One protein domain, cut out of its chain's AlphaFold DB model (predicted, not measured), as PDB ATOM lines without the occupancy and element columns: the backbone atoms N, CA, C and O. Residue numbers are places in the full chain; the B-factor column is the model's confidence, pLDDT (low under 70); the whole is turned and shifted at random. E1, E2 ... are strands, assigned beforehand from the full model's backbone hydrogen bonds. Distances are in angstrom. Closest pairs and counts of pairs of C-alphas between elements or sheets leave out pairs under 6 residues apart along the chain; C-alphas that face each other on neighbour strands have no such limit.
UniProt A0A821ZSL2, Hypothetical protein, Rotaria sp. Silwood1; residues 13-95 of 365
ATOM      1  N   HIS A  13      26.773   4.607 118.237       62.56
ATOM      2  CA  HIS A  13      27.580   4.247 117.085       62.56
ATOM      3  C   HIS A  13      27.906   5.523 116.307       62.56
ATOM      4  O   HIS A  13      27.011   6.230 115.841       62.56
ATOM      5  N   ILE A  14      29.190   5.835 116.200       61.47
ATOM      6  CA  ILE A  14      29.717   6.960 115.437       61.47
ATOM      7  C   ILE A  14      30.289   6.388 114.148       61.47
ATOM      8  O   ILE A  14      31.148   5.513 114.181       61.47
ATOM      9  N   TYR A  15      29.810   6.893 113.021       66.31
ATOM     10  CA  TYR A  15      30.222   6.471 111.689       66.31
ATOM     11  C   TYR A  15      31.016   7.597 111.025       66.31
ATOM     12  O   TYR A  15      30.669   8.770 111.184       66.31
ATOM     13  N   ASP A  16      32.051   7.246 110.266       57.78
ATOM     14  CA  ASP A  16      32.705   8.185 109.356       57.78
ATOM     15  C   ASP A  16      31.906   8.237 108.051       57.78
ATOM     16  O   ASP A  16      31.787   7.245 107.328       57.78
ATOM     17  N   ILE A  17      31.290   9.387 107.780       57.97
ATOM     18  CA  ILE A  17      30.494   9.589 106.571       57.97
ATOM     19  C   ILE A  17      31.468   9.920 105.441       57.97
ATOM     20  O   ILE A  17      31.914  11.062 105.303       57.97
ATOM     21  N   LYS A  18      31.782   8.919 104.612       63.69
ATOM     22  CA  LYS A  18      32.507   9.129 103.350       63.69
ATOM     23  C   LYS A  18      31.679  10.010 102.404       63.69
ATOM     24  O   LYS A  18      30.473  10.171 102.584       63.69
ATOM     25  N   SER A  19      32.316  10.566 101.369       50.72
ATOM     26  CA  SER A  19      31.680  11.448 100.367       50.72
ATOM     27  C   SER A  19      30.410  10.875  99.727       50.72
ATOM     28  O   SER A  19      29.587  11.633  99.218       50.72
ATOM     29  N   ASP A  20      30.248   9.557  99.795       64.06
ATOM     30  CA  ASP A  20      29.234   8.792  99.081       64.06
ATOM     31  C   ASP A  20      28.031   8.442  99.988       64.06
ATOM     32  O   ASP A  20      27.050   7.866  99.522       64.06
ATOM     33  N   GLY A  21      28.068   8.833 101.271       68.75
ATOM     34  CA  GLY A  21      27.006   8.595 102.254       68.75
ATOM     35  C   GLY A  21      27.150   7.283 103.035       68.75
ATOM     36  O   GLY A  21      28.252   6.764 103.203       68.75
ATOM     37  N   PHE A  22      26.026   6.782 103.561       56.66
ATOM     38  CA  PHE A  22      25.944   5.497 104.261       56.66
ATOM     39  C   PHE A  22      25.618   4.374 103.270       56.66
ATOM     40  O   PHE A  22      24.640   4.473 102.529       56.66
ATOM     41  N   THR A  23      26.402   3.300 103.291       69.69
ATOM     42  CA  THR A  23      26.097   2.017 102.637       69.69
ATOM     43  C   THR A  23      25.772   0.949 103.683       69.69
ATOM     44  O   THR A  23      26.135   1.108 104.850       69.69
ATOM     45  N   ASP A  24      25.146  -0.158 103.278       61.53
ATOM     46  CA  ASP A  24      24.817  -1.272 104.188       61.53
ATOM     47  C   ASP A  24      26.067  -1.897 104.850       61.53
ATOM     48  O   ASP A  24      25.985  -2.420 105.956       61.53
ATOM     49  N   ASP A  25      27.243  -1.738 104.233       68.56
ATOM     50  CA  ASP A  25      28.536  -2.204 104.761       68.56
ATOM     51  C   ASP A  25      29.230  -1.203 105.715       68.56
ATOM     52  O   ASP A  25      30.379  -1.408 106.119       68.56
ATOM     53  N   THR A  26      28.591  -0.075 106.054       60.28
ATOM     54  CA  THR A  26      29.234   0.965 106.878       60.28
ATOM     55  C   THR A  26      29.339   0.505 108.332       60.28
ATOM     56  O   THR A  26      28.350   0.490 109.063       60.28
ATOM     57  N   GLN A  27      30.549   0.172 108.782       64.25
ATOM     58  CA  GLN A  27      30.800  -0.158 110.185       64.25
ATOM     59  C   GLN A  27      30.991   1.100 111.050       64.25
ATOM     60  O   GLN A  27      31.511   2.112 110.567       64.25
ATOM     61  N   PRO A  28      30.574   1.066 112.331       63.25
ATOM     62  CA  PRO A  28      30.841   2.155 113.256       63.25
ATOM     63  C   PRO A  28      32.344   2.260 113.523       63.25
ATOM     64  O   PRO A  28      33.008   1.286 113.857       63.25
ATOM     65  N   VAL A  29      32.852   3.476 113.401       65.88
ATOM     66  CA  VAL A  29      34.244   3.871 113.652       65.88
ATOM     67  C   VAL A  29      34.501   3.923 115.159       65.88
ATOM     68  O   VAL A  29      35.531   3.487 115.659       65.88
ATOM     69  N   LEU A  30      33.510   4.377 115.930       63.97
ATOM     70  CA  LEU A  30      33.602   4.420 117.385       63.97
ATOM     71  C   LEU A  30      32.263   4.057 118.022       63.97
ATOM     72  O   LEU A  30      31.210   4.513 117.582       63.97
ATOM     73  N   ILE A  31      32.313   3.269 119.094       63.16
ATOM     74  CA  ILE A  31      31.163   2.978 119.950       63.16
ATOM     75  C   ILE A  31      31.406   3.664 121.296       63.16
ATOM     76  O   ILE A  31      32.437   3.428 121.924       63.16
ATOM     77  N   TYR A  32      30.487   4.529 121.726       58.72
ATOM     78  CA  TYR A  32      30.576   5.253 122.998       58.72
ATOM     79  C   TYR A  32      29.400   4.909 123.931       58.72
ATOM     80  O   TYR A  32      28.256   4.967 123.478       58.72
ATOM     81  N   PRO A  33      29.635   4.642 125.230       57.66
ATOM     82  CA  PRO A  33      30.945   4.410 125.849       57.66
ATOM     83  C   PRO A  33      31.536   3.057 125.407       57.66
ATOM     84  O   PRO A  33      30.792   2.105 125.175       57.66
ATOM     85  N   ASN A  34      32.866   2.953 125.319       57.91
ATOM     86  CA  ASN A  34      33.556   1.662 125.183       57.91
ATOM     87  C   ASN A  34      34.101   1.184 126.544       57.91
ATOM     88  O   ASN A  34      34.058   1.915 127.533       57.91
ATOM     89  N   SER A  35      34.619  -0.046 126.606       49.00
ATOM     90  CA  SER A  35      35.144  -0.657 127.840       49.00
ATOM     91  C   SER A  35      36.310   0.102 128.486       49.00
ATOM     92  O   SER A  35      36.630  -0.155 129.644       49.00
ATOM     93  N   GLU A  36      36.938   1.031 127.766       48.53
ATOM     94  CA  GLU A  36      38.080   1.822 128.235       48.53
ATOM     95  C   GLU A  36      37.704   3.271 128.590       48.53
ATOM     96  O   GLU A  36      38.495   3.995 129.197       48.53
ATOM     97  N   GLN A  37      36.486   3.705 128.256       52.97
ATOM     98  CA  GLN A  37      35.987   5.052 128.512       52.97
ATOM     99  C   GLN A  37      34.985   5.033 129.667       52.97
ATOM    100  O   GLN A  37      33.821   4.666 129.520       52.97
ATOM    101  N   ILE A  38      35.441   5.467 130.841       54.97
ATOM    102  CA  ILE A  38      34.588   5.601 132.026       54.97
ATOM    103  C   ILE A  38      33.682   6.826 131.842       54.97
ATOM    104  O   ILE A  38      34.167   7.954 131.733       54.97
ATOM    105  N   LEU A  39      32.361   6.608 131.830       54.62
ATOM    106  CA  LEU A  39      31.373   7.687 131.895       54.62
ATOM    107  C   LEU A  39      31.553   8.479 133.195       54.62
ATOM    108  O   LEU A  39      31.670   7.921 134.285       54.62
ATOM    109  N   PHE A  40      31.595   9.799 133.055       63.41
ATOM    110  CA  PHE A  40      31.880  10.726 134.141       63.41
ATOM    111  C   PHE A  40      30.756  10.727 135.189       63.41
ATOM    112  O   PHE A  40      29.587  10.735 134.820       63.41
ATOM    113  N   SER A  41      31.085  10.778 136.485       60.06
ATOM    114  CA  SER A  41      30.082  10.720 137.567       60.06
ATOM    115  C   SER A  41      29.141  11.928 137.620       60.06
ATOM    116  O   SER A  41      28.037  11.814 138.141       60.06
ATOM    117  N   GLU A  42      29.583  13.084 137.119       64.12
ATOM    118  CA  GLU A  42      28.762  14.301 136.989       64.12
ATOM    119  C   GLU A  42      27.963  14.353 135.680       64.12
ATOM    120  O   GLU A  42      27.006  15.120 135.601       64.12
ATOM    121  N   MET A  43      28.319  13.549 134.666       62.75
ATOM    122  CA  MET A  43      27.485  13.437 133.470       62.75
ATOM    123  C   MET A  43      26.316  12.513 133.768       62.75
ATOM    124  O   MET A  43      26.480  11.411 134.297       62.75
ATOM    125  N   ASN A  44      25.117  12.957 133.408       69.56
ATOM    126  CA  ASN A  44      23.956  12.092 133.511       69.56
ATOM    127  C   ASN A  44      24.084  10.918 132.523       69.56
ATOM    128  O   ASN A  44      24.638  11.048 131.432       69.56
ATOM    129  N   ILE A  45      23.508   9.773 132.888       64.69
ATOM    130  CA  ILE A  45      23.443   8.562 132.055       64.69
ATOM    131  C   ILE A  45      22.645   8.835 130.762       64.69
ATOM    132  O   ILE A  45      22.788   8.129 129.764       64.69
ATOM    133  N   VAL A  46      21.823   9.889 130.756       69.50
ATOM    134  CA  VAL A  46      21.050  10.327 129.591       69.50
ATOM    135  C   VAL A  46      21.849  11.333 128.759       69.50
ATOM    136  O   VAL A  46      21.880  12.531 129.052       69.50
ATOM    137  N   LEU A  47      22.447  10.835 127.677       67.19
ATOM    138  CA  LEU A  47      23.081  11.651 126.643       67.19
ATOM    139  C   LEU A  47      22.002  12.221 125.710       67.19
ATOM    140  O   LEU A  47      21.241  11.466 125.109       67.19
ATOM    141  N   LEU A  48      21.931  13.546 125.579       65.88
ATOM    142  CA  LEU A  48      20.963  14.210 124.698       65.88
ATOM    143  C   LEU A  48      21.462  14.326 123.262       65.88
ATOM    144  O   LEU A  48      20.681  14.212 122.318       65.88
ATOM    145  N   ARG A  49      22.745  14.655 123.087       71.94
ATOM    146  CA  ARG A  49      23.284  14.988 121.770       71.94
ATOM    147  C   ARG A  49      24.779  14.736 121.707       71.94
ATOM    148  O   ARG A  49      25.517  15.097 122.619       71.94
ATOM    149  N   LEU A  50      25.211  14.200 120.572       75.88
ATOM    150  CA  LEU A  50      26.608  14.135 120.177       75.88
ATOM    151  C   LEU A  50      26.810  14.964 118.916       75.88
ATOM    152  O   LEU A  50      26.020  14.884 117.977       75.88
ATOM    153  N   VAL A  51      27.844  15.796 118.921       77.94
ATOM    154  CA  VAL A  51      28.228  16.626 117.780       77.94
ATOM    155  C   VAL A  51      29.689  16.349 117.478       77.94
ATOM    156  O   VAL A  51      30.552  16.608 118.312       77.94
ATOM    157  N   CYS A  52      29.960  15.836 116.280       78.88
ATOM    158  CA  CYS A  52      31.317  15.681 115.777       78.88
ATOM    159  C   CYS A  52      31.699  16.917 114.951       78.88
ATOM    160  O   CYS A  52      30.929  17.363 114.094       78.88
ATOM    161  N   SER A  53      32.865  17.503 115.212       79.62
ATOM    162  CA  SER A  53      33.415  18.574 114.383       79.62
ATOM    163  C   SER A  53      34.142  17.998 113.165       79.62
ATOM    164  O   SER A  53      34.630  16.871 113.183       79.62
ATOM    165  N   LYS A  54      34.333  18.816 112.121       73.44
ATOM    166  CA  LYS A  54      35.193  18.456 110.973       73.44
ATOM    167  C   LYS A  54      36.644  18.151 111.362       73.44
ATOM    168  O   LYS A  54      37.359  17.528 110.593       73.44
ATOM    169  N   SER A  55      37.080  18.619 112.529       73.62
ATOM    170  CA  SER A  55      38.408  18.341 113.079       73.62
ATOM    171  C   SER A  55      38.456  17.051 113.905       73.62
ATOM    172  O   SER A  55      39.449  16.822 114.587       73.62
ATOM    173  N   GLY A  56      37.386  16.247 113.902       78.06
ATOM    174  CA  GLY A  56      37.296  14.990 114.641       78.06
ATOM    175  C   GLY A  56      37.069  15.154 116.145       78.06
ATOM    176  O   GLY A  56      37.224  14.186 116.877       78.06
ATOM    177  N   ASN A  57      36.729  16.350 116.640       84.06
ATOM    178  CA  ASN A  57      36.397  16.537 118.055       84.06
ATOM    179  C   ASN A  57      34.951  16.103 118.302       84.06
ATOM    180  O   ASN A  57      34.073  16.415 117.499       84.06
ATOM    181  N   LEU A  58      34.685  15.468 119.438       83.81
ATOM    182  CA  LEU A  58      33.351  15.018 119.819       83.81
ATOM    183  C   LEU A  58      32.878  15.800 121.034       83.81
ATOM    184  O   LEU A  58      33.440  15.676 122.119       83.81
ATOM    185  N   ALA A  59      31.831  16.594 120.855       83.88
ATOM    186  CA  ALA A  59      31.106  17.213 121.951       83.88
ATOM    187  C   ALA A  59      29.912  16.333 122.336       83.88
ATOM    188  O   ALA A  59      29.089  15.983 121.489       83.88
ATOM    189  N   VAL A  60      29.821  15.992 123.614       81.31
ATOM    190  CA  VAL A  60      28.750  15.215 124.235       81.31
ATOM    191  C   VAL A  60      27.967  16.145 125.152       81.31
ATOM    192  O   VAL A  60      28.567  16.819 125.983       81.31
ATOM    193  N   PHE A  61      26.646  16.175 125.013       78.00
ATOM    194  CA  PHE A  61      25.746  16.947 125.867       78.00
ATOM    195  C   PHE A  61      24.839  16.000 126.645       78.00
ATOM    196  O   PHE A  61      24.236  15.104 126.045       78.00
ATOM    197  N   ASP A  62      24.712  16.212 127.950       80.25
ATOM    198  CA  ASP A  62      23.769  15.471 128.790       80.25
ATOM    199  C   ASP A  62      22.440  16.223 128.973       80.25
ATOM    200  O   ASP A  62      22.257  17.354 128.512       80.25
ATOM    201  N   ASN A  63      21.480  15.578 129.637       75.56
ATOM    202  CA  ASN A  63      20.158  16.149 129.906       75.56
ATOM    203  C   ASN A  63      20.115  17.241 130.985       75.56
ATOM    204  O   ASN A  63      19.065  17.858 131.166       75.56
ATOM    205  N   LEU A  64      21.223  17.490 131.681       78.56
ATOM    206  CA  LEU A  64      21.367  18.558 132.668       78.56
ATOM    207  C   LEU A  64      22.039  19.802 132.067       78.56
ATOM    208  O   LEU A  64      22.188  20.809 132.754       78.56
ATOM    209  N   GLY A  65      22.399  19.757 130.780       78.19
ATOM    210  CA  GLY A  65      23.084  20.843 130.087       78.19
ATOM    211  C   GLY A  65      24.598  20.838 130.292       78.19
ATOM    212  O   GLY A  65      25.260  21.795 129.883       78.19
ATOM    213  N   ASN A  66      25.161  19.779 130.881       79.44
ATOM    214  CA  ASN A  66      26.604  19.591 130.927       79.44
ATOM    215  C   ASN A  66      27.111  19.231 129.529       79.44
ATOM    216  O   ASN A  66      26.450  18.521 128.767       79.44
ATOM    217  N   ALA A  67      28.305  19.720 129.200       79.75
ATOM    218  CA  ALA A  67      28.956  19.446 127.930       79.75
ATOM    219  C   ALA A  67      30.376  18.925 128.164       79.75
ATOM    220  O   ALA A  67      31.174  19.560 128.853       79.75
ATOM    221  N   ALA A  68      30.700  17.796 127.546       79.50
ATOM    222  CA  ALA A  68      32.027  17.201 127.515       79.50
ATOM    223  C   ALA A  68      32.585  17.280 126.098       79.50
ATOM    224  O   ALA A  68      31.922  16.863 125.159       79.50
ATOM    225  N   THR A  69      33.802  17.800 125.926       80.94
ATOM    226  CA  THR A  69      34.465  17.811 124.614       80.94
ATOM    227  C   THR A  69      35.668  16.881 124.639       80.94
ATOM    228  O   THR A  69      36.620  17.094 125.385       80.94
ATOM    229  N   LEU A  70      35.629  15.852 123.806       85.25
ATOM    230  CA  LEU A  70      36.746  14.970 123.511       85.25
ATOM    231  C   LEU A  70      37.487  15.559 122.310       85.25
ATOM    232  O   LEU A  70      36.895  15.770 121.249       85.25
ATOM    233  N   LEU A  71      38.767  15.869 122.488       88.75
ATOM    234  CA  LEU A  71      39.591  16.429 121.424       88.75
ATOM    235  C   LEU A  71      40.220  15.292 120.624       88.75
ATOM    236  O   LEU A  71      40.711  14.324 121.202       88.75
ATOM    237  N   SER A  72      40.217  15.424 119.300       90.38
ATOM    238  CA  SER A  72      40.951  14.524 118.420       90.38
ATOM    239  C   SER A  72      42.439  14.572 118.758       90.38
ATOM    240  O   SER A  72      43.016  15.652 118.903       90.38
ATOM    241  N   ALA A  73      43.079  13.409 118.822       92.69
ATOM    242  CA  ALA A  73      44.529  13.316 118.914       92.69
ATOM    243  C   ALA A  73      45.158  13.323 117.508       92.69
ATOM    244  O   ALA A  73      44.514  12.867 116.557       92.69
ATOM    245  N   PRO A  74      46.382  13.851 117.342       94.06
ATOM    246  CA  PRO A  74      47.131  13.742 116.091       94.06
ATOM    247  C   PRO A  74      47.621  12.303 115.850       94.06
ATOM    248  O   PRO A  74      47.565  11.455 116.741       94.06
ATOM    249  N   ALA A  75      48.142  12.037 114.648       91.94
ATOM    250  CA  ALA A  75      48.802  10.767 114.340       91.94
ATOM    251  C   ALA A  75      49.942  10.475 115.340       91.94
ATOM    252  O   ALA A  75      50.633  11.389 115.795       91.94
ATOM    253  N   GLY A  76      50.104   9.203 115.705       91.94
ATOM    254  CA  GLY A  76      51.028   8.746 116.749       91.94
ATOM    255  C   GLY A  76      50.538   8.956 118.189       91.94
ATOM    256  O   GLY A  76      51.247   8.589 119.128       91.94
ATOM    257  N   MET A  77      49.344   9.525 118.392       94.62
ATOM    258  CA  MET A  77      48.768   9.768 119.716       94.62
ATOM    259  C   MET A  77      47.310   9.293 119.818       94.62
ATOM    260  O   MET A  77      46.576   9.205 118.829       94.62
ATOM    261  N   TYR A  78      46.863   9.036 121.045       91.31
ATOM    262  CA  TYR A  78      45.463   8.779 121.379       91.31
ATOM    263  C   TYR A  78      44.945   9.816 122.384       91.31
ATOM    264  O   TYR A  78      45.730  10.397 123.146       91.31
ATOM    265  N   PRO A  79      43.634  10.108 122.378       89.69
ATOM    266  CA  PRO A  79      43.057  11.026 123.344       89.69
ATOM    267  C   PRO A  79      42.959  10.351 124.712       89.69
ATOM    268  O   PRO A  79      42.321   9.314 124.881       89.69
ATOM    269  N   TYR A  80      43.562  10.975 125.713       86.69
ATOM    270  CA  TYR A  80      43.429  10.610 127.109       86.69
ATOM    271  C   TYR A  80      42.659  11.698 127.847       86.69
ATOM    272  O   TYR A  80      43.086  12.856 127.927       86.69
ATOM    273  N   THR A  81      41.522  11.316 128.409       79.06
ATOM    274  CA  THR A  81      40.662  12.217 129.175       79.06
ATOM    275  C   THR A  81      40.953  12.015 130.656       79.06
ATOM    276  O   THR A  81      40.676  10.948 131.204       79.06
ATOM    277  N   ARG A  82      41.533  13.021 131.321       70.00
ATOM    278  CA  ARG A  82      41.854  12.939 132.753       70.00
ATOM    279  C   ARG A  82      40.713  13.507 133.598       70.00
ATOM    280  O   ARG A  82      40.535  14.711 133.675       70.00
ATOM    281  N   VAL A  83      40.003  12.644 134.313       63.19
ATOM    282  CA  VAL A  83      39.055  13.014 135.385       63.19
ATOM    283  C   VAL A  83      39.777  13.831 136.481       63.19
ATOM    284  O   VAL A  83      40.887  13.435 136.850       63.19
ATOM    285  N   PRO A  84      39.225  14.940 137.030       56.38
ATOM    286  CA  PRO A  84      37.850  15.452 136.919       56.38
ATOM    287  C   PRO A  84      37.641  16.604 135.917       56.38
ATOM    288  O   PRO A  84      36.525  17.080 135.755       56.38
ATOM    289  N   PHE A  85      38.679  17.084 135.237       56.62
ATOM    290  CA  PHE A  85      38.536  18.197 134.298       56.62
ATOM    291  C   PHE A  85      38.394  17.631 132.887       56.62
ATOM    292  O   PHE A  85      39.202  16.812 132.469       56.62
ATOM    293  N   LEU A  86      37.385  18.062 132.128       62.28
ATOM    294  CA  LEU A  86      37.139  17.662 130.730       62.28
ATOM    295  C   LEU A  86      38.210  18.197 129.754       62.28
ATOM    296  O   LEU A  86      37.923  18.630 128.642       62.28
ATOM    297  N   THR A  87      39.468  18.195 130.179       65.62
ATOM    298  CA  THR A  87      40.639  18.449 129.361       65.62
ATOM    299  C   THR A  87      41.073  17.122 128.759       65.62
ATOM    300  O   THR A  87      41.630  16.259 129.443       65.62
ATOM    301  N   SER A  88      40.793  16.952 127.471       75.75
ATOM    302  CA  SER A  88      41.410  15.900 126.677       75.75
ATOM    303  C   SER A  88      42.870  16.276 126.419       75.75
ATOM    304  O   SER A  88      43.171  17.394 125.997       75.75
ATOM    305  N   SER A  89      43.777  15.357 126.729       87.12
ATOM    306  CA  SER A  89      45.208  15.466 126.443       87.12
ATOM    307  C   SER A  89      45.597  14.386 125.445       87.12
ATOM    308  O   SER A  89      45.073  13.279 125.511       87.12
ATOM    309  N   SER A  90      46.501  14.679 124.520       92.25
ATOM    310  CA  SER A  90      47.027  13.662 123.608       92.25
ATOM    311  C   SER A  90      48.202  12.943 124.265       92.25
ATOM    312  O   SER A  90      49.138  13.587 124.739       92.25
ATOM    313  N   VAL A  91      48.142  11.614 124.306       93.00
ATOM    314  CA  VAL A  91      49.192  10.748 124.860       93.00
ATOM    315  C   VAL A  91      49.779   9.916 123.718       93.00
ATOM    316  O   VAL A  91      49.013   9.451 122.872       93.00
ATOM    317  N   PRO A  92      51.113   9.746 123.634       94.62
ATOM    318  CA  PRO A  92      51.729   8.921 122.597       94.62
ATOM    319  C   PRO A  92      51.256   7.469 122.684       94.62
ATOM    320  O   PRO A  92      51.042   6.946 123.779       94.62
ATOM    321  N   CYS A  93      51.117   6.819 121.528       92.69
ATOM    322  CA  CYS A  93      50.830   5.390 121.469       92.69
ATOM    323  C   CYS A  93      51.886   4.591 122.243       92.69
ATOM    324  O   CYS A  93      53.081   4.898 122.199       92.69
ATOM    325  N   ILE A  94      51.444   3.554 122.953       91.19
ATOM    326  CA  ILE A  94      52.365   2.630 123.615       91.19
ATOM    327  C   ILE A  94      53.145   1.825 122.560       91.19
ATOM    328  O   ILE A  94      52.615   1.583 121.470       91.19
ATOM    329  N   PRO A  95      54.383   1.389 122.850       91.25
ATOM    330  CA  PRO A  95      55.140   0.542 121.931       91.25
ATOM    331  C   PRO A  95      54.334  -0.686 121.495       91.25
ATOM    332  O   PRO A  95      53.613  -1.270 122.302       91.25
TER     333      PRO A  95
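What this domain is: This is residues 13 to 95 of the 365 residues of the protein "Hypothetical protein" of Rotaria sp. Silwood1 (UniProt A0A821ZSL2). What is the picture? With little regular structure, a small sheet, E2-E3-E4, has hairpin E5-E6 beyond E4's end; E1 and residues 33 to 40 lie over one face, and residues 19 to 25 stick out. How large? The 83 printed residues, with six named strands, E1 to E6, holding 28, are all strand and only just compact, close to loose: radius of gyration of the C-alphas 14.0 A, spans 39 by 37 by 23 A.

How they stand to each other: What is the sheet? E2, residues 47 to 52, E3, 58 to 62, and E4, 67 to 70, make a meander, each strand antiparallel to its neighbour before; N 51 and O 59, 2.9 A, and N 60 and O 68, 2.7 A, are within hydrogen-bond range. What else? E5, residues 77 to 81, and E6, 88 to 92, form an antiparallel hairpin, with N 78 and O 91 within hydrogen-bond range at 2.9 A. The closest C-alphas of E4 and E6, Leu 70 and Ser 88, are 5.7 A apart. E1, residues 30 to 32, pairs with no named strand.

Where its parts are: Where does E2 begin? C-alpha 47 is at (23.081, 11.651, 126.643); E2 measures 14.2 A. Where does E6 end? C-alpha 92 is at (51.729, 8.921, 122.597).

The domain as a whole: Is it cut? The printed part has no cut; the E1 to E2 link is long. Where is confidence low? Residues 13 to 48 and 83 to 87 have pLDDT under 70.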